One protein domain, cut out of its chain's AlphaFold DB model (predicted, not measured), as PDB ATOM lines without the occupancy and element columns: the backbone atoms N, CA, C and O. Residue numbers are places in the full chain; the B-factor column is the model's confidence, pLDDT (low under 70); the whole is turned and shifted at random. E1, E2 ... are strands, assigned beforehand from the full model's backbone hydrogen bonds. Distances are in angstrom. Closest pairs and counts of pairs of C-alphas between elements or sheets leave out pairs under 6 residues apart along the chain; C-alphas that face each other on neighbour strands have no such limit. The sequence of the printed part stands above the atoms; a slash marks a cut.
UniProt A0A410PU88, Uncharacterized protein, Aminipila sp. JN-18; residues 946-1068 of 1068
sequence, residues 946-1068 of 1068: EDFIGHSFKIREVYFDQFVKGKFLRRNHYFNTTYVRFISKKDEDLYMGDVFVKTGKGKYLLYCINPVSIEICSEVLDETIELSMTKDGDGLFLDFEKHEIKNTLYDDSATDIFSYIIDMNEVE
ATOM      1  N   GLU A 946      27.127  20.909 -52.620       84.38
ATOM      2  CA  GLU A 946      27.639  21.651 -53.783       84.38
ATOM      3  C   GLU A 946      26.736  22.818 -54.234       84.38
ATOM      4  O   GLU A 946      27.251  23.799 -54.770       84.38
ATOM      5  N   ASP A 947      25.427  22.780 -53.957       88.88
ATOM      6  CA  ASP A 947      24.493  23.849 -54.352       88.88
ATOM      7  C   ASP A 947      24.538  25.064 -53.404       88.88
ATOM      8  O   ASP A 947      23.942  26.101 -53.694       88.88
ATOM      9  N   PHE A 948      25.259  24.985 -52.280       88.56
ATOM     10  CA  PHE A 948      25.450  26.125 -51.372       88.56
ATOM     11  C   PHE A 948      26.261  27.244 -52.037       88.56
ATOM     12  O   PHE A 948      26.101  28.412 -51.689       88.56
ATOM     13  N   ILE A 949      27.110  26.909 -53.012       90.75
ATOM     14  CA  ILE A 949      27.979  27.857 -53.714       90.75
ATOM     15  C   ILE A 949      27.137  28.942 -54.406       90.75
ATOM     16  O   ILE A 949      26.298  28.656 -55.254       90.75
ATOM     17  N   GLY A 950      27.405  30.203 -54.069       89.06
ATOM     18  CA  GLY A 950      26.691  31.380 -54.565       89.06
ATOM     19  C   GLY A 950      25.657  31.932 -53.582       89.06
ATOM     20  O   GLY A 950      25.455  33.147 -53.564       89.06
ATOM     21  N   HIS A 951      25.078  31.081 -52.730       92.38
ATOM     22  CA  HIS A 951      24.061  31.457 -51.750       92.38
ATOM     23  C   HIS A 951      24.664  32.076 -50.477       92.38
ATOM     24  O   HIS A 951      25.793  31.779 -50.064       92.38
ATOM     25  N   SER A 952      23.879  32.942 -49.838       93.12
ATOM     26  CA  SER A 952      24.181  33.580 -48.557       93.12
ATOM     27  C   SER A 952      23.169  33.166 -47.499       93.12
ATOM     28  O   SER A 952      21.977  33.273 -47.737       93.12
ATOM     29  N   PHE A 953      23.626  32.783 -46.312       94.38
ATOM     30  CA  PHE A 953      22.783  32.344 -45.200       94.38
ATOM     31  C   PHE A 953      22.963  33.268 -44.004       94.38
ATOM     32  O   PHE A 953      24.073  33.725 -43.716       94.38
ATOM     33  N   LYS A 954      21.881  33.537 -43.276       94.56
ATOM     34  CA  LYS A 954      21.948  34.257 -42.003       94.56
ATOM     35  C   LYS A 954      22.589  33.388 -40.930       94.56
ATOM     36  O   LYS A 954      22.165  32.257 -40.726       94.56
ATOM     37  N   ILE A 955      23.549  33.938 -40.190       94.50
ATOM     38  CA  ILE A 955      24.027  33.327 -38.946       94.50
ATOM     39  C   ILE A 955      23.029  33.728 -37.856       94.50
ATOM     40  O   ILE A 955      22.870  34.918 -37.582       94.50
ATOM     41  N   ARG A 956      22.325  32.755 -37.271       90.88
ATOM     42  CA  ARG A 956      21.269  32.972 -36.268       90.88
ATOM     43  C   ARG A 956      21.835  33.059 -34.856       90.88
ATOM     44  O   ARG A 956      21.455  33.933 -34.078       90.88
ATOM     45  N   GLU A 957      22.740  32.148 -34.524       91.50
ATOM     46  CA  GLU A 957      23.423  32.107 -33.234       91.50
ATOM     47  C   GLU A 957      24.825  31.517 -33.363       91.50
ATOM     48  O   GLU A 957      25.162  30.874 -34.355       91.50
ATOM     49  N   VAL A 958      25.649  31.777 -32.357       92.31
ATOM     50  CA  VAL A 958      27.042  31.340 -32.278       92.31
ATOM     51  C   VAL A 958      27.359  30.819 -30.887       92.31
ATOM     52  O   VAL A 958      26.826  31.341 -29.905       92.31
ATOM     53  N   TYR A 959      28.243  29.827 -30.796       88.75
ATOM     54  CA  TYR A 959      28.695  29.245 -29.534       88.75
ATOM     55  C   TYR A 959      30.138  29.633 -29.202       88.75
ATOM     56  O   TYR A 959      31.016  29.671 -30.067       88.75
ATOM     57  N   PHE A 960      30.358  29.917 -27.920       88.56
ATOM     58  CA  PHE A 960      31.631  30.350 -27.352       88.56
ATOM     59  C   PHE A 960      31.782  29.824 -25.918       88.56
ATOM     60  O   PHE A 960      30.787  29.589 -25.225       88.56
ATOM     61  N   ASP A 961      33.018  29.670 -25.445       83.75
ATOM     62  CA  ASP A 961      33.300  29.181 -24.093       83.75
ATOM     63  C   ASP A 961      33.727  30.334 -23.166       83.75
ATOM     64  O   ASP A 961      34.703  31.042 -23.399       83.75
ATOM     65  N   GLN A 962      32.977  30.535 -22.080       82.50
ATOM     66  CA  GLN A 962      33.180  31.627 -21.127       82.50
ATOM     67  C   GLN A 962      33.932  31.138 -19.884       82.50
ATOM     68  O   GLN A 962      33.427  30.288 -19.149       82.50
ATOM     69  N   PHE A 963      35.108  31.697 -19.582       77.75
ATOM     70  CA  PHE A 963      35.853  31.327 -18.373       77.75
ATOM     71  C   PHE A 963      35.225  31.934 -17.105       77.75
ATOM     72  O   PHE A 963      35.257  33.145 -16.884       77.75
ATOM     73  N   VAL A 964      34.652  31.090 -16.244       77.56
ATOM     74  CA  VAL A 964      33.933  31.475 -15.023       77.56
ATOM     75  C   VAL A 964      34.398  30.614 -13.847       77.56
ATOM     76  O   VAL A 964      34.250  29.395 -13.847       77.56
ATOM     77  N   LYS A 965      34.929  31.255 -12.795       74.12
ATOM     78  CA  LYS A 965      35.352  30.604 -11.532       74.12
ATOM     79  C   LYS A 965      36.293  29.394 -11.718       74.12
ATOM     80  O   LYS A 965      36.203  28.425 -10.970       74.12
ATOM     81  N   GLY A 966      37.202  29.449 -12.693       72.19
ATOM     82  CA  GLY A 966      38.182  28.382 -12.936       72.19
ATOM     83  C   GLY A 966      37.704  27.251 -13.854       72.19
ATOM     84  O   GLY A 966      38.428  26.272 -14.013       72.19
ATOM     85  N   LYS A 967      36.516  27.367 -14.461       68.31
ATOM     86  CA  LYS A 967      36.026  26.465 -15.511       68.31
ATOM     87  C   LYS A 967      35.623  27.261 -16.748       68.31
ATOM     88  O   LYS A 967      35.126  28.376 -16.618       68.31
ATOM     89  N   PHE A 968      35.774  26.673 -17.927       72.31
ATOM     90  CA  PHE A 968      35.057  27.141 -19.110       72.31
ATOM     91  C   PHE A 968      33.591  26.698 -19.018       72.31
ATOM     92  O   PHE A 968      33.299  25.607 -18.527       72.31
ATOM     93  N   LEU A 969      32.671  27.570 -19.425       73.44
ATOM     94  CA  LEU A 969      31.238  27.307 -19.507       73.44
ATOM     95  C   LEU A 969      30.756  27.657 -20.910       73.44
ATOM     96  O   LEU A 969      30.819  28.824 -21.302       73.44
ATOM     97  N   ARG A 970      30.219  26.670 -21.623       78.50
ATOM     98  CA  ARG A 970      29.663  26.859 -22.961       78.50
ATOM     99  C   ARG A 970      28.449  27.786 -22.939       78.50
ATOM    100  O   ARG A 970      27.541  27.640 -22.115       78.50
ATOM    101  N   ARG A 971      28.446  28.765 -23.839       83.19
ATOM    102  CA  ARG A 971      27.413  29.796 -24.009       83.19
ATOM    103  C   ARG A 971      27.040  29.926 -25.481       83.19
ATOM    104  O   ARG A 971      27.824  29.559 -26.351       83.19
ATOM    105  N   ASN A 972      25.861  30.484 -25.743       88.50
ATOM    106  CA  ASN A 972      25.467  30.962 -27.062       88.50
ATOM    107  C   ASN A 972      25.163  32.464 -27.051       88.50
ATOM    108  O   ASN A 972      24.849  33.047 -26.010       88.50
ATOM    109  N   HIS A 973      25.248  33.082 -28.227       91.06
ATOM    110  CA  HIS A 973      24.851  34.465 -28.489       91.06
ATOM    111  C   HIS A 973      24.083  34.530 -29.809       91.06
ATOM    112  O   HIS A 973      24.454  33.854 -30.764       91.06
ATOM    113  N   TYR A 974      23.028  35.341 -29.878       91.75
ATOM    114  CA  TYR A 974      22.208  35.473 -31.086       91.75
ATOM    115  C   TYR A 974      22.661  36.654 -31.948       91.75
ATOM    116  O   TYR A 974      22.993  37.724 -31.431       91.75
ATOM    117  N   PHE A 975      22.612  36.468 -33.265       91.62
ATOM    118  CA  PHE A 975      22.901  37.484 -34.272       91.62
ATOM    119  C   PHE A 975      21.636  37.825 -35.063       91.62
ATOM    120  O   PHE A 975      20.867  36.958 -35.466       91.62
ATOM    121  N   ASN A 976      21.423  39.120 -35.305       84.56
ATOM    122  CA  ASN A 976      20.240  39.611 -36.024       84.56
ATOM    123  C   ASN A 976      20.541  40.011 -37.477       84.56
ATOM    124  O   ASN A 976      19.637  40.037 -38.312       84.56
ATOM    125  N   THR A 977      21.797  40.356 -37.771       89.44
ATOM    126  CA  THR A 977      22.204  41.052 -39.004       89.44
ATOM    127  C   THR A 977      23.435  40.451 -39.683       89.44
ATOM    128  O   THR A 977      23.850  40.975 -40.714       89.44
ATOM    129  N   THR A 978      24.017  39.378 -39.142       94.38
ATOM    130  CA  THR A 978      25.233  38.729 -39.665       94.38
ATOM    131  C   THR A 978      24.878  37.584 -40.608       94.38
ATOM    132  O   THR A 978      23.986  36.790 -40.320       94.38
ATOM    133  N   TYR A 979      25.586  37.483 -41.727       95.25
ATOM    134  CA  TYR A 979      25.375  36.483 -42.770       95.25
ATOM    135  C   TYR A 979      26.723  35.960 -43.276       95.25
ATOM    136  O   TYR A 979      27.732  36.668 -43.218       95.25
ATOM    137  N   VAL A 980      26.723  34.752 -43.832       95.75
ATOM    138  CA  VAL A 980      27.859  34.131 -44.518       95.75
ATOM    139  C   VAL A 980      27.458  33.728 -45.937       95.75
ATOM    140  O   VAL A 980      26.399  33.145 -46.142       95.75
ATOM    141  N   ARG A 981      28.290  34.044 -46.931       94.81
ATOM    142  CA  ARG A 981      28.110  33.642 -48.335       94.81
ATOM    143  C   ARG A 981      29.144  32.608 -48.737       94.81
ATOM    144  O   ARG A 981      30.333  32.894 -48.641       94.81
ATOM    145  N   PHE A 982      28.708  31.477 -49.280       93.88
ATOM    146  CA  PHE A 982      29.591  30.457 -49.844       93.88
ATOM    147  C   PHE A 982      30.027  30.881 -51.259       93.88
ATOM    148  O   PHE A 982      29.198  31.221 -52.098       93.88
ATOM    149  N   ILE A 983      31.333  30.891 -51.535       92.81
ATOM    150  CA  ILE A 983      31.916  31.422 -52.787       92.81
ATOM    151  C   ILE A 983      32.486  30.310 -53.666       92.81
ATOM    152  O   ILE A 983      32.391  30.367 -54.889       92.81
ATOM    153  N   SER A 984      33.130  29.317 -53.053       91.06
ATOM    154  CA  SER A 984      33.761  28.203 -53.764       91.06
ATOM    155  C   SER A 984      33.978  27.026 -52.825       91.06
ATOM    156  O   SER A 984      34.293  27.225 -51.653       91.06
ATOM    157  N   LYS A 985      33.851  25.811 -53.353       87.06
ATOM    158  CA  LYS A 985      34.240  24.577 -52.672       87.06
ATOM    159  C   LYS A 985      35.755  24.364 -52.804       87.06
ATOM    160  O   LYS A 985      36.331  24.692 -53.844       87.06
ATOM    161  N   LYS A 986      36.401  23.880 -51.743       81.56
ATOM    162  CA  LYS A 986      37.847  23.593 -51.671       81.56
ATOM    163  C   LYS A 986      38.124  22.103 -51.540       81.56
ATOM    164  O   LYS A 986      39.022  21.614 -52.215       81.56
ATOM    165  N   ASP A 987      37.335  21.435 -50.709       70.56
ATOM    166  CA  ASP A 987      37.316  19.988 -50.503       70.56
ATOM    167  C   ASP A 987      35.853  19.536 -50.301       70.56
ATOM    168  O   ASP A 987      34.946  20.358 -50.450       70.56
ATOM    169  N   GLU A 988      35.570  18.266 -50.003       65.62
ATOM    170  CA  GLU A 988      34.184  17.755 -49.957       65.62
ATOM    171  C   GLU A 988      33.259  18.462 -48.943       65.62
ATOM    172  O   GLU A 988      32.085  18.708 -49.253       65.62
ATOM    173  N   ASP A 989      33.790  18.862 -47.790       68.88
ATOM    174  CA  ASP A 989      33.097  19.573 -46.705       68.88
ATOM    175  C   ASP A 989      33.661  20.980 -46.411       68.88
ATOM    176  O   ASP A 989      33.040  21.743 -45.664       68.88
ATOM    177  N   LEU A 990      34.783  21.351 -47.042       82.50
ATOM    178  CA  LEU A 990      35.479  22.628 -46.868       82.50
ATOM    179  C   LEU A 990      35.175  23.615 -48.007       82.50
ATOM    180  O   LEU A 990      35.405  23.337 -49.188       82.50
ATOM    181  N   TYR A 991      34.750  24.822 -47.646       90.31
ATOM    182  CA  TYR A 991      34.372  25.912 -48.548       90.31
ATOM    183  C   TYR A 991      35.127  27.202 -48.195       90.31
ATOM    184  O   TYR A 991      35.573  27.386 -47.067       90.31
ATOM    185  N   MET A 992      35.237  28.128 -49.149       93.44
ATOM    186  CA  MET A 992      35.564  29.533 -48.868       93.44
ATOM    187  C   MET A 992      34.299  30.379 -48.908       93.44
ATOM    188  O   MET A 992      33.462  30.188 -49.799       93.44
ATOM    189  N   GLY A 993      34.217  31.386 -48.042       94.44
ATOM    190  CA  GLY A 993      33.119  32.344 -48.042       94.44
ATOM    191  C   GLY A 993      33.462  33.757 -47.579       94.44
ATOM    192  O   GLY A 993      34.591  34.064 -47.204       94.44
ATOM    193  N   ASP A 994      32.452  34.623 -47.628       95.50
ATOM    194  CA  ASP A 994      32.480  36.004 -47.136       95.50
ATOM    195  C   ASP A 994      31.477  36.161 -45.991       95.50
ATOM    196  O   ASP A 994      30.280  35.946 -46.193       95.50
ATOM    197  N   VAL A 995      31.927  36.642 -44.831       95.50
ATOM    198  CA  VAL A 995      31.036  37.144 -43.779       95.50
ATOM    199  C   VAL A 995      30.663  38.599 -44.078       95.50
ATOM    200  O   VAL A 995      31.509  39.422 -44.450       95.50
ATOM    201  N   PHE A 996      29.387  38.945 -43.923       94.69
ATOM    202  CA  PHE A 996      28.895  40.314 -44.071       94.69
ATOM    203  C   PHE A 996      27.779  40.638 -43.077       94.69
ATOM    204  O   PHE A 996      27.073  39.760 -42.585       94.69
ATOM    205  N   VAL A 997      27.587  41.929 -42.821       93.06
ATOM    206  CA  VAL A 997      26.507  42.453 -41.984       93.06
ATOM    207  C   VAL A 997      25.519  43.224 -42.858       93.06
ATOM    208  O   VAL A 997      25.894  44.132 -43.603       93.06
ATOM    209  N   LYS A 998      24.238  42.859 -42.789       89.12
ATOM    210  CA  LYS A 998      23.128  43.476 -43.527       89.12
ATOM    211  C   LYS A 998      22.227  44.218 -42.547       89.12
ATOM    212  O   LYS A 998      21.559  43.611 -41.717       89.12
ATOM    213  N   THR A 999      22.183  45.541 -42.666       85.25
ATOM    214  CA  THR A 999      21.307  46.415 -41.869       85.25
ATOM    215  C   THR A 999      20.369  47.199 -42.785       85.25
ATOM    216  O   THR A 999      20.576  47.256 -43.996       85.25
ATOM    217  N   GLY A1000      19.393  47.915 -42.217       79.50
ATOM    218  CA  GLY A1000      18.554  48.859 -42.971       79.50
ATOM    219  C   GLY A1000      19.309  50.020 -43.648       79.50
ATOM    220  O   GLY A1000      18.684  50.815 -44.341       79.50
ATOM    221  N   LYS A1001      20.635  50.138 -43.458       80.69
ATOM    222  CA  LYS A1001      21.508  51.107 -44.145       80.69
ATOM    223  C   LYS A1001      22.296  50.508 -45.321       80.69
ATOM    224  O   LYS A1001      22.862  51.272 -46.097       80.69
ATOM    225  N   GLY A1002      22.350  49.178 -45.458       86.12
ATOM    226  CA  GLY A1002      23.107  48.493 -46.512       86.12
ATOM    227  C   GLY A1002      23.756  47.173 -46.078       86.12
ATOM    228  O   GLY A1002      23.588  46.716 -44.945       86.12
ATOM    229  N   LYS A1003      24.506  46.576 -47.014       89.31
ATOM    230  CA  LYS A1003      25.287  45.334 -46.871       89.31
ATOM    231  C   LYS A1003      26.776  45.691 -46.769       89.31
ATOM    232  O   LYS A1003      27.305  46.357 -47.656       89.31
ATOM    233  N   TYR A1004      27.432  45.273 -45.688       92.19
ATOM    234  CA  TYR A1004      28.805  45.638 -45.329       92.19
ATOM    235  C   TYR A1004      29.656  44.370 -45.165       92.19
ATOM    236  O   TYR A1004      29.368  43.554 -44.295       92.19
ATOM    237  N   LEU A1005      30.689  44.182 -45.993       91.44
ATOM    238  CA  LEU A1005      31.611  43.044 -45.865       91.44
ATOM    239  C   LEU A1005      32.600  43.242 -44.711       91.44
ATOM    240  O   LEU A1005      33.099  44.350 -44.494       91.44
ATOM    241  N   LEU A1006      32.929  42.150 -44.019       92.81
ATOM    242  CA  LEU A1006      33.925  42.134 -42.949       92.81
ATOM    243  C   LEU A1006      35.326  41.884 -43.537       92.81
ATOM    244  O   LEU A1006      35.915  40.811 -43.428       92.81
ATOM    245  N   TYR A1007      35.848  42.904 -44.225       89.88
ATOM    246  CA  TYR A1007      37.083  42.827 -45.020       89.88
ATOM    247  C   TYR A1007      38.349  42.397 -44.258       89.88
ATOM    248  O   TYR A1007      39.311  41.996 -44.904       89.88
ATOM    249  N   CYS A1008      38.388  42.493 -42.925       91.00
ATOM    250  CA  CYS A1008      39.561  42.104 -42.135       91.00
ATOM    251  C   CYS A1008      39.632  40.591 -41.876       91.00
ATOM    252  O   CYS A1008      40.710  40.089 -41.579       91.00
ATOM    253  N   ILE A1009      38.496  39.888 -41.961       92.50
ATOM    254  CA  ILE A1009      38.399  38.440 -41.716       92.50
ATOM    255  C   ILE A1009      38.129  37.642 -43.000       92.50
ATOM    256  O   ILE A1009      38.370  36.443 -43.041       92.50
ATOM    257  N   ASN A1010      37.659  38.291 -44.067       93.38
ATOM    258  CA  ASN A1010      37.337  37.622 -45.326       93.38
ATOM    259  C   ASN A1010      38.566  37.406 -46.244       93.38
ATOM    260  O   ASN A1010      39.515  38.192 -46.211       93.38
ATOM    261  N   PRO A1011      38.538  36.397 -47.138       93.38
ATOM    262  CA  PRO A1011      37.581  35.294 -47.155       93.38
ATOM    263  C   PRO A1011      37.884  34.303 -46.023       93.38
ATOM    264  O   PRO A1011      39.053  34.009 -45.754       93.38
ATOM    265  N   VAL A1012      36.825  33.788 -45.400       94.38
ATOM    266  CA  VAL A1012      36.880  32.770 -44.340       94.38
ATOM    267  C   VAL A1012      36.831  31.365 -44.937       94.38
ATOM    268  O   VAL A1012      36.195  31.146 -45.972       94.38
ATOM    269  N   SER A1013      37.478  30.416 -44.271       92.56
ATOM    270  CA  SER A1013      37.244  28.984 -44.459       92.56
ATOM    271  C   SER A1013      35.973  28.585 -43.708       92.56
ATOM    272  O   SER A1013      35.746  29.062 -42.598       92.56
ATOM    273  N   ILE A1014      35.155  27.717 -44.301       91.69
ATOM    274  CA  ILE A1014      33.890  27.224 -43.743       91.69
ATOM    275  C   ILE A1014      33.875  25.700 -43.852       91.69
ATOM    276  O   ILE A1014      34.021  25.169 -44.951       91.69
ATOM    277  N   GLU A1015      33.655  25.008 -42.741       88.00
ATOM    278  CA  GLU A1015      33.454  23.556 -42.681       88.00
ATOM    279  C   GLU A1015      32.014  23.270 -42.226       88.00
ATOM    280  O   GLU A1015      31.540  23.861 -41.253       88.00
ATOM    281  N   ILE A1016      31.303  22.385 -42.933       85.62
ATOM    282  CA  ILE A1016      29.937  21.974 -42.562       85.62
ATOM    283  C   ILE A1016      30.018  20.862 -41.507       85.62
ATOM    284  O   ILE A1016      30.600  19.808 -41.758       85.62
ATOM    285  N   CYS A1017      29.431  21.080 -40.326       79.31
ATOM    286  CA  CYS A1017      29.551  20.165 -39.185       79.31
ATOM    287  C   CYS A1017      28.320  19.268 -38.952       79.31
ATOM    288  O   CYS A1017      28.449  18.254 -38.267       79.31
ATOM    289  N   SER A1018      27.142  19.595 -39.501       77.75
ATOM    290  CA  SER A1018      25.904  18.811 -39.327       77.75
ATOM    291  C   SER A1018      25.077  18.674 -40.613       77.75
ATOM    292  O   SER A1018      25.201  19.479 -41.533       77.75
ATOM    293  N   GLU A1019      24.152  17.705 -40.644       77.81
ATOM    294  CA  GLU A1019      22.971  17.782 -41.522       77.81
ATOM    295  C   GLU A1019      22.069  18.987 -41.145       77.81
ATOM    296  O   GLU A1019      22.293  19.669 -40.139       77.81
ATOM    297  N   VAL A1020      21.023  19.242 -41.943       78.56
ATOM    298  CA  VAL A1020      19.969  20.216 -41.610       78.56
ATOM    299  C   VAL A1020      19.097  19.675 -40.477       78.56
ATOM    300  O   VAL A1020      18.381  18.688 -40.643       78.56
ATOM    301  N   LEU A1021      19.122  20.355 -39.332       73.75
ATOM    302  CA  LEU A1021      18.401  20.000 -38.112       73.75
ATOM    303  C   LEU A1021      17.557  21.195 -37.656       73.75
ATOM    304  O   LEU A1021      18.078  22.298 -37.505       73.75
ATOM    305  N   ASP A1022      16.252  20.979 -37.460       73.56
ATOM    306  CA  ASP A1022      15.262  21.999 -37.068       73.56
ATOM    307  C   ASP A1022      15.438  23.334 -37.843       73.56
ATOM    308  O   ASP A1022      15.503  24.417 -37.263       73.56
ATOM    309  N   GLU A1023      15.547  23.213 -39.177       82.88
ATOM    310  CA  GLU A1023      15.749  24.290 -40.173       82.88
ATOM    311  C   GLU A1023      17.078  25.071 -40.061       82.88
ATOM    312  O   GLU A1023      17.225  26.161 -40.614       82.88
ATOM    313  N   THR A1024      18.090  24.488 -39.411       85.81
ATOM    314  CA  THR A1024      19.441  25.063 -39.283       85.81
ATOM    315  C   THR A1024      20.574  24.100 -39.639       85.81
ATOM    316  O   THR A1024      20.384  22.886 -39.620       85.81
ATOM    317  N   ILE A1025      21.762  24.639 -39.930       86.44
ATOM    318  CA  ILE A1025      23.026  23.887 -40.048       86.44
ATOM    319  C   ILE A1025      24.063  24.467 -39.086       86.44
ATOM    320  O   ILE A1025      24.166  25.686 -38.942       86.44
ATOM    321  N   GLU A1026      24.866  23.597 -38.474       87.25
ATOM    322  CA  GLU A1026      26.065  23.971 -37.726       87.25
ATOM    323  C   GLU A1026      27.303  24.021 -38.635       87.25
ATOM    324  O   GLU A1026      27.594  23.076 -39.373       87.25
ATOM    325  N   LEU A1027      28.046  25.125 -38.557       90.06
ATOM    326  CA  LEU A1027      29.296  25.371 -39.271       90.06
ATOM    327  C   LEU A1027      30.441  25.619 -38.283       90.06
ATOM    328  O   LEU A1027      30.246  26.242 -37.236       90.06
ATOM    329  N   SER A1028      31.654  25.256 -38.688       89.12
ATOM    330  CA  SER A1028      32.890  25.857 -38.189       89.12
ATOM    331  C   SER A1028      33.373  26.902 -39.199       89.12
ATOM    332  O   SER A1028      33.260  26.700 -40.409       89.12
ATOM    333  N   MET A1029      33.895  28.034 -38.720       92.31
ATOM    334  CA  MET A1029      34.503  29.063 -39.566       92.31
ATOM    335  C   MET A1029      35.800  29.575 -38.951       92.31
ATOM    336  O   MET A1029      35.841  29.910 -37.767       92.31
ATOM    337  N   THR A1030      36.834  29.674 -39.782       90.56
ATOM    338  CA  THR A1030      38.173  30.147 -39.403       90.56
ATOM    339  C   THR A1030      38.752  31.062 -40.476       90.56
ATOM    340  O   THR A1030      38.323  31.053 -41.634       90.56
ATOM    341  N   LYS A1031      39.761  31.851 -40.109       90.12
ATOM    342  CA  LYS A1031      40.531  32.670 -41.039       90.12
ATOM    343  C   LYS A1031      41.998  32.259 -41.007       90.12
ATOM    344  O   LYS A1031      42.696  32.492 -40.036       90.12
ATOM    345  N   ASP A1032      42.442  31.610 -42.085       84.62
ATOM    346  CA  ASP A1032      43.815  31.115 -42.285       84.62
ATOM    347  C   ASP A1032      44.320  30.151 -41.176       84.62
ATOM    348  O   ASP A1032      45.504  29.829 -41.115       84.62
ATOM    349  N   GLY A1033      43.396  29.635 -40.354       79.81
ATOM    350  CA  GLY A1033      43.629  28.765 -39.196       79.81
ATOM    351  C   GLY A1033      43.054  29.326 -37.889       79.81
ATOM    352  O   GLY A1033      42.647  28.547 -37.030       79.81
ATOM    353  N   ASP A1034      42.959  30.652 -37.768       83.69
ATOM    354  CA  ASP A1034      42.546  31.349 -36.546       83.69
ATOM    355  C   ASP A1034      41.015  31.434 -36.395       83.69
ATOM    356  O   ASP A1034      40.266  31.390 -37.378       83.69
ATOM    357  N   GLY A1035      40.536  31.563 -35.153       86.31
ATOM    358  CA  GLY A1035      39.118  31.767 -34.833       86.31
ATOM    359  C   GLY A1035      38.593  33.147 -35.251       86.31
ATOM    360  O   GLY A1035      39.356  34.043 -35.612       86.31
ATOM    361  N   LEU A1036      37.268  33.332 -35.202       92.94
ATOM    362  CA  LEU A1036      36.639  34.645 -35.391       92.94
ATOM    363  C   LEU A1036      36.034  35.121 -34.067       92.94
ATOM    364  O   LEU A1036      35.403  34.356 -33.338       92.94
ATOM    365  N   PHE A1037      36.195  36.407 -33.769       93.69
ATOM    366  CA  PHE A1037      35.804  36.967 -32.480       93.69
ATOM    367  C   PHE A1037      34.341  37.425 -32.411       93.69
ATOM    368  O   PHE A1037      33.787  37.975 -33.365       93.69
ATOM    369  N   LEU A1038      33.741  37.292 -31.228       91.44
ATOM    370  CA  LEU A1038      32.407  37.791 -30.901       91.44
ATOM    371  C   LEU A1038      32.414  39.286 -30.529       91.44
ATOM    372  O   LEU A1038      33.131  39.712 -29.622       91.44
ATOM    373  N   ASP A1039      31.568  40.085 -31.187       90.62
ATOM    374  CA  ASP A1039      31.269  41.464 -30.790       90.62
ATOM    375  C   ASP A1039      29.960  41.520 -29.979       90.62
ATOM    376  O   ASP A1039      28.849  41.554 -30.520       90.62
ATOM    377  N   PHE A1040      30.102  41.513 -28.649       87.88
ATOM    378  CA  PHE A1040      28.979  41.568 -27.707       87.88
ATOM    379  C   PHE A1040      28.193  42.889 -27.740       87.88
ATOM    380  O   PHE A1040      27.022  42.878 -27.369       87.88
ATOM    381  N   GLU A1041      28.800  44.009 -28.153       86.12
ATOM    382  CA  GLU A1041      28.128  45.319 -28.174       86.12
ATOM    383  C   GLU A1041      27.240  45.481 -29.411       86.12
ATOM    384  O   GLU A1041      26.172  46.090 -29.340       86.12
ATOM    385  N   LYS A1042      27.681  44.934 -30.551       85.50
ATOM    386  CA  LYS A1042      26.980  45.043 -31.837       85.50
ATOM    387  C   LYS A1042      26.133  43.822 -32.203       85.50
ATOM    388  O   LYS A1042      25.301  43.930 -33.099       85.50
ATOM    389  N   HIS A1043      26.297  42.696 -31.503       88.62
ATOM    390  CA  HIS A1043      25.683  41.407 -31.849       88.62
ATOM    391  C   HIS A1043      26.073  40.937 -33.269       88.62
ATOM    392  O   HIS A1043      25.219  40.527 -34.060       88.62
ATOM    393  N   GLU A1044      27.372  41.006 -33.579       90.50
ATOM    394  CA  GLU A1044      27.965  40.589 -34.861       90.50
ATOM    395  C   GLU A1044      29.325  39.882 -34.669       90.50
ATOM    396  O   GLU A1044      29.827  39.764 -33.548       90.50
ATOM    397  N   ILE A1045      29.931  39.405 -35.762       93.00
ATOM    398  CA  ILE A1045      31.326  38.930 -35.768       93.00
ATOM    399  C   ILE A1045      32.255  40.144 -35.876       93.00
ATOM    400  O   ILE A1045      32.041  41.038 -36.698       93.00
ATOM    401  N   LYS A1046      33.301  40.187 -35.050       92.50
ATOM    402  CA  LYS A1046      34.236  41.312 -34.979       92.50
ATOM    403  C   LYS A1046      35.115  41.363 -36.232       92.50
ATOM    404  O   LYS A1046      35.739  40.380 -36.615       92.50
ATOM    405  N   ASN A1047      35.219  42.536 -36.851       92.62
ATOM    406  CA  ASN A1047      36.021  42.750 -38.062       92.62
ATOM    407  C   ASN A1047      37.526  42.944 -37.749       92.62
ATOM    408  O   ASN A1047      38.114  43.963 -38.116       92.62
ATOM    409  N   THR A1048      38.134  42.002 -37.020       90.38
ATOM    410  CA  THR A1048      39.572  41.945 -36.691       90.38
ATOM    411  C   THR A1048      39.981  40.506 -36.358       90.38
ATOM    412  O   THR A1048      39.156  39.747 -35.859       90.38
ATOM    413  N   LEU A1049      41.253  40.168 -36.588       86.25
ATOM    414  CA  LEU A1049      41.902  38.927 -36.128       86.25
ATOM    415  C   LEU A1049      42.841  39.166 -34.930       86.25
ATOM    416  O   LEU A1049      43.460  38.239 -34.426       86.25
ATOM    417  N   TYR A1050      42.954  40.415 -34.466       86.25
ATOM    418  CA  TYR A1050      43.826  40.801 -33.356       86.25
ATOM    419  C   TYR A1050      43.022  41.547 -32.292       86.25
ATOM    420  O   TYR A1050      42.631  42.699 -32.512       86.25
ATOM    421  N   ASP A1051      42.762  40.878 -31.166       83.50
ATOM    422  CA  ASP A1051      42.218  41.455 -29.932       83.50
ATOM    423  C   ASP A1051      42.407  40.480 -28.750       83.50
ATOM    424  O   ASP A1051      41.610  39.562 -28.561       83.50
ATOM    425  N   ASP A1052      43.431  40.710 -27.924       76.38
ATOM    426  CA  ASP A1052      43.780  39.877 -26.755       76.38
ATOM    427  C   ASP A1052      42.677  39.800 -25.671       76.38
ATOM    428  O   ASP A1052      42.820  39.077 -24.683       76.38
ATOM    429  N   SER A1053      41.602  40.588 -25.803       80.44
ATOM    430  CA  SER A1053      40.472  40.651 -24.868       80.44
ATOM    431  C   SER A1053      39.159  40.107 -25.438       80.44
ATOM    432  O   SER A1053      38.162  40.022 -24.714       80.44
ATOM    433  N   ALA A1054      39.134  39.757 -26.727       82.62
ATOM    434  CA  ALA A1054      37.946  39.234 -27.377       82.62
ATOM    435  C   ALA A1054      37.687  37.759 -27.020       82.62
ATOM    436  O   ALA A1054      38.475  37.093 -26.355       82.62
ATOM    437  N   THR A1055      36.519  37.259 -27.417       88.12
ATOM    438  CA  THR A1055      36.094  35.880 -27.158       88.12
ATOM    439  C   THR A1055      35.916  35.157 -28.484       88.12
ATOM    440  O   THR A1055      35.153  35.626 -29.331       88.12
ATOM    441  N   ASP A1056      36.619  34.039 -28.658       88.38
ATOM    442  CA  ASP A1056      36.523  33.188 -29.843       88.38
ATOM    443  C   ASP A1056      35.141  32.549 -29.993       88.38
ATOM    444  O   ASP A1056      34.541  32.065 -29.027       88.38
ATOM    445  N   ILE A1057      34.670  32.498 -31.235       89.81
ATOM    446  CA  ILE A1057      33.529  31.695 -31.657       89.81
ATOM    447  C   ILE A1057      34.058  30.405 -32.288       89.81
ATOM    448  O   ILE A1057      34.821  30.451 -33.254       89.81
ATOM    449  N   PHE A1058      33.610  29.254 -31.783       85.12
ATOM    450  CA  PHE A1058      34.012  27.941 -32.304       85.12
ATOM    451  C   PHE A1058      32.933  27.251 -33.156       85.12
ATOM    452  O   PHE A1058      33.232  26.279 -33.841       85.12
ATOM    453  N   SER A1059      31.675  27.697 -33.088       89.06
ATOM    454  CA  SER A1059      30.545  27.109 -33.825       89.06
ATOM    455  C   SER A1059      29.518  28.184 -34.178       89.06
ATOM    456  O   SER A1059      29.246  29.090 -33.384       89.06
ATOM    457  N   TYR A1060      28.969  28.088 -35.388       92.75
ATOM    458  CA  TYR A1060      28.091  29.078 -36.003       92.75
ATOM    459  C   TYR A1060      26.869  28.364 -36.580       92.75
ATOM    460  O   TYR A1060      27.002  27.501 -37.444       92.75
ATOM    461  N   ILE A1061      25.673  28.731 -36.128       90.94
ATOM    462  CA  ILE A1061      24.418  28.151 -36.609       90.94
ATOM    463  C   ILE A1061      23.835  29.059 -37.686       90.94
ATOM    464  O   ILE A1061      23.519  30.222 -37.408       90.94
ATOM    465  N   ILE A1062      23.665  28.537 -38.901       92.25
ATOM    466  CA  ILE A1062      22.979  29.241 -39.990       92.25
ATOM    467  C   ILE A1062      21.506  28.840 -40.095       92.25
ATOM    468  O   ILE A1062      21.143  27.696 -39.829       92.25
ATOM    469  N   ASP A1063      20.666  29.797 -40.485       90.62
ATOM    470  CA  ASP A1063      19.236  29.605 -40.739       90.62
ATOM    471  C   ASP A1063      18.992  29.273 -42.218       90.62
ATOM    472  O   ASP A1063      19.434  30.011 -43.104       90.62
ATOM    473  N   MET A1064      18.288  28.171 -42.489       88.06
ATOM    474  CA  MET A1064      18.031  27.698 -43.854       88.06
ATOM    475  C   MET A1064      16.837  28.390 -44.529       88.06
ATOM    476  O   MET A1064      16.615  28.170 -45.719       88.06
ATOM    477  N   ASN A1065      16.087  29.238 -43.812       81.56
ATOM    478  CA  ASN A1065      14.977  30.013 -44.373       81.56
ATOM    479  C   ASN A1065      15.406  31.404 -44.883       81.56
ATOM    480  O   ASN A1065      14.807  31.932 -45.820       81.56
ATOM    481  N   GLU A1066      16.428  32.023 -44.280       73.12
ATOM    482  CA  GLU A1066      16.915  33.365 -44.649       73.12
ATOM    483  C   GLU A1066      18.113  33.289 -45.616       73.12
ATOM    484  O   GLU A1066      19.241  33.656 -45.271       73.12
ATOM    485  N   VAL A1067      17.835  32.814 -46.839       74.44
ATOM    486  CA  VAL A1067      18.805  32.651 -47.943       74.44
ATOM    487  C   VAL A1067      18.755  33.834 -48.936       74.44
ATOM    488  O   VAL A1067      17.666  34.239 -49.347       74.44
ATOM    489  N   GLU A1068      19.917  34.380 -49.341       68.75
ATOM    490  CA  GLU A1068      20.097  35.368 -50.443       68.75
ATOM    491  C   GLU A1068      20.943  34.839 -51.609       68.75
ATOM    492  O   GLU A1068      22.056  34.329 -51.328       68.75
TER     493      GLU A1068
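Overview. This is residues 946 to 1068 of the 1068 residues of an uncharacterized protein of Aminipila sp. JN-18 (UniProt A0A410PU88). The core is a small closed barrel of six antiparallel strands, E1, E3, E4, E6, E7 and E9. The far part of E1 folds back through E2 as a long hairpin arm, E4 and E5 make a second, shorter hairpin, and E8 with the loop of residues 1040 to 1058 forms a looped part beside the ring. The printed part has 123 residues, no named helix and nine named strands, E1 to E9 in order along the chain; its class is all strand. The whole is compact, with a radius of gyration of the C-alphas of 13.9 A, and spans 45 by 33 by 28 A.

Along the chain. Find C-alpha 952 at (24.181, 33.580, -48.557); from there E1, the longest strand, runs 35.0 A through residues 952 to 964. E2 returns over residues 967 to 974, 22.7 A. Next come E3, residues 978 to 985, 21.2 A, and E4, residues 990 to 999, 28.1 A, which ends at C-alpha 999 (21.307, 46.415, -41.869). E5 is residues 1002 to 1005, E6 residues 1012 to 1016, E7 residues 1024 to 1030, 19.4 A, and E8 residues 1036 to 1039. E9, residues 1059 to 1067, bends by 80 degrees at residue 1064 and ends at C-alpha 1067 (18.805, 32.651, -47.943).

Arrangement. Round the barrel run E1, E3, E4, E6, E7, E9 and back to E1. Look first at E1, whose pairing is staggered: E3 and E2 lie on one side of it, E9 on the other side. N 953 and O 980 are 2.8 A apart between E1 and E3, and N 960 and O 971 are 3.0 A apart in the hairpin of E1 and E2. E3, E4 and E5 form a meander, each strand the antiparallel neighbour of the one before; find N 981 and O 994 at 2.8 A, then N 997 and O 1004 at 2.8 A. On the same side of E4 as E5 lies E6, with N 991 and O 1014 at 2.8 A. The hairpin of E6 and E7 has N 1015 and O 1028 at 2.9 A. E7 and E9 have N 1027 and O 1060 at 2.8 A, and E9 and E1 close the ring with N 1061 and O 957 at 2.8 A. E8 pairs with no named strand, but its residues 1036 to 1037 pair antiparallel with residues 1056 to 1057.

Size, cuts and confidence. The two C-alphas farthest apart, those of Asp 947 and Lys 965, are 44.7 A from each other. The printed part has no cut and ends at the chain's last residue, 1068. The link from E8 to E9, 19 residues, is long. Mean pLDDT of the printed part is 86.7; residues 967, 988 to 989 and 1068 are under 70.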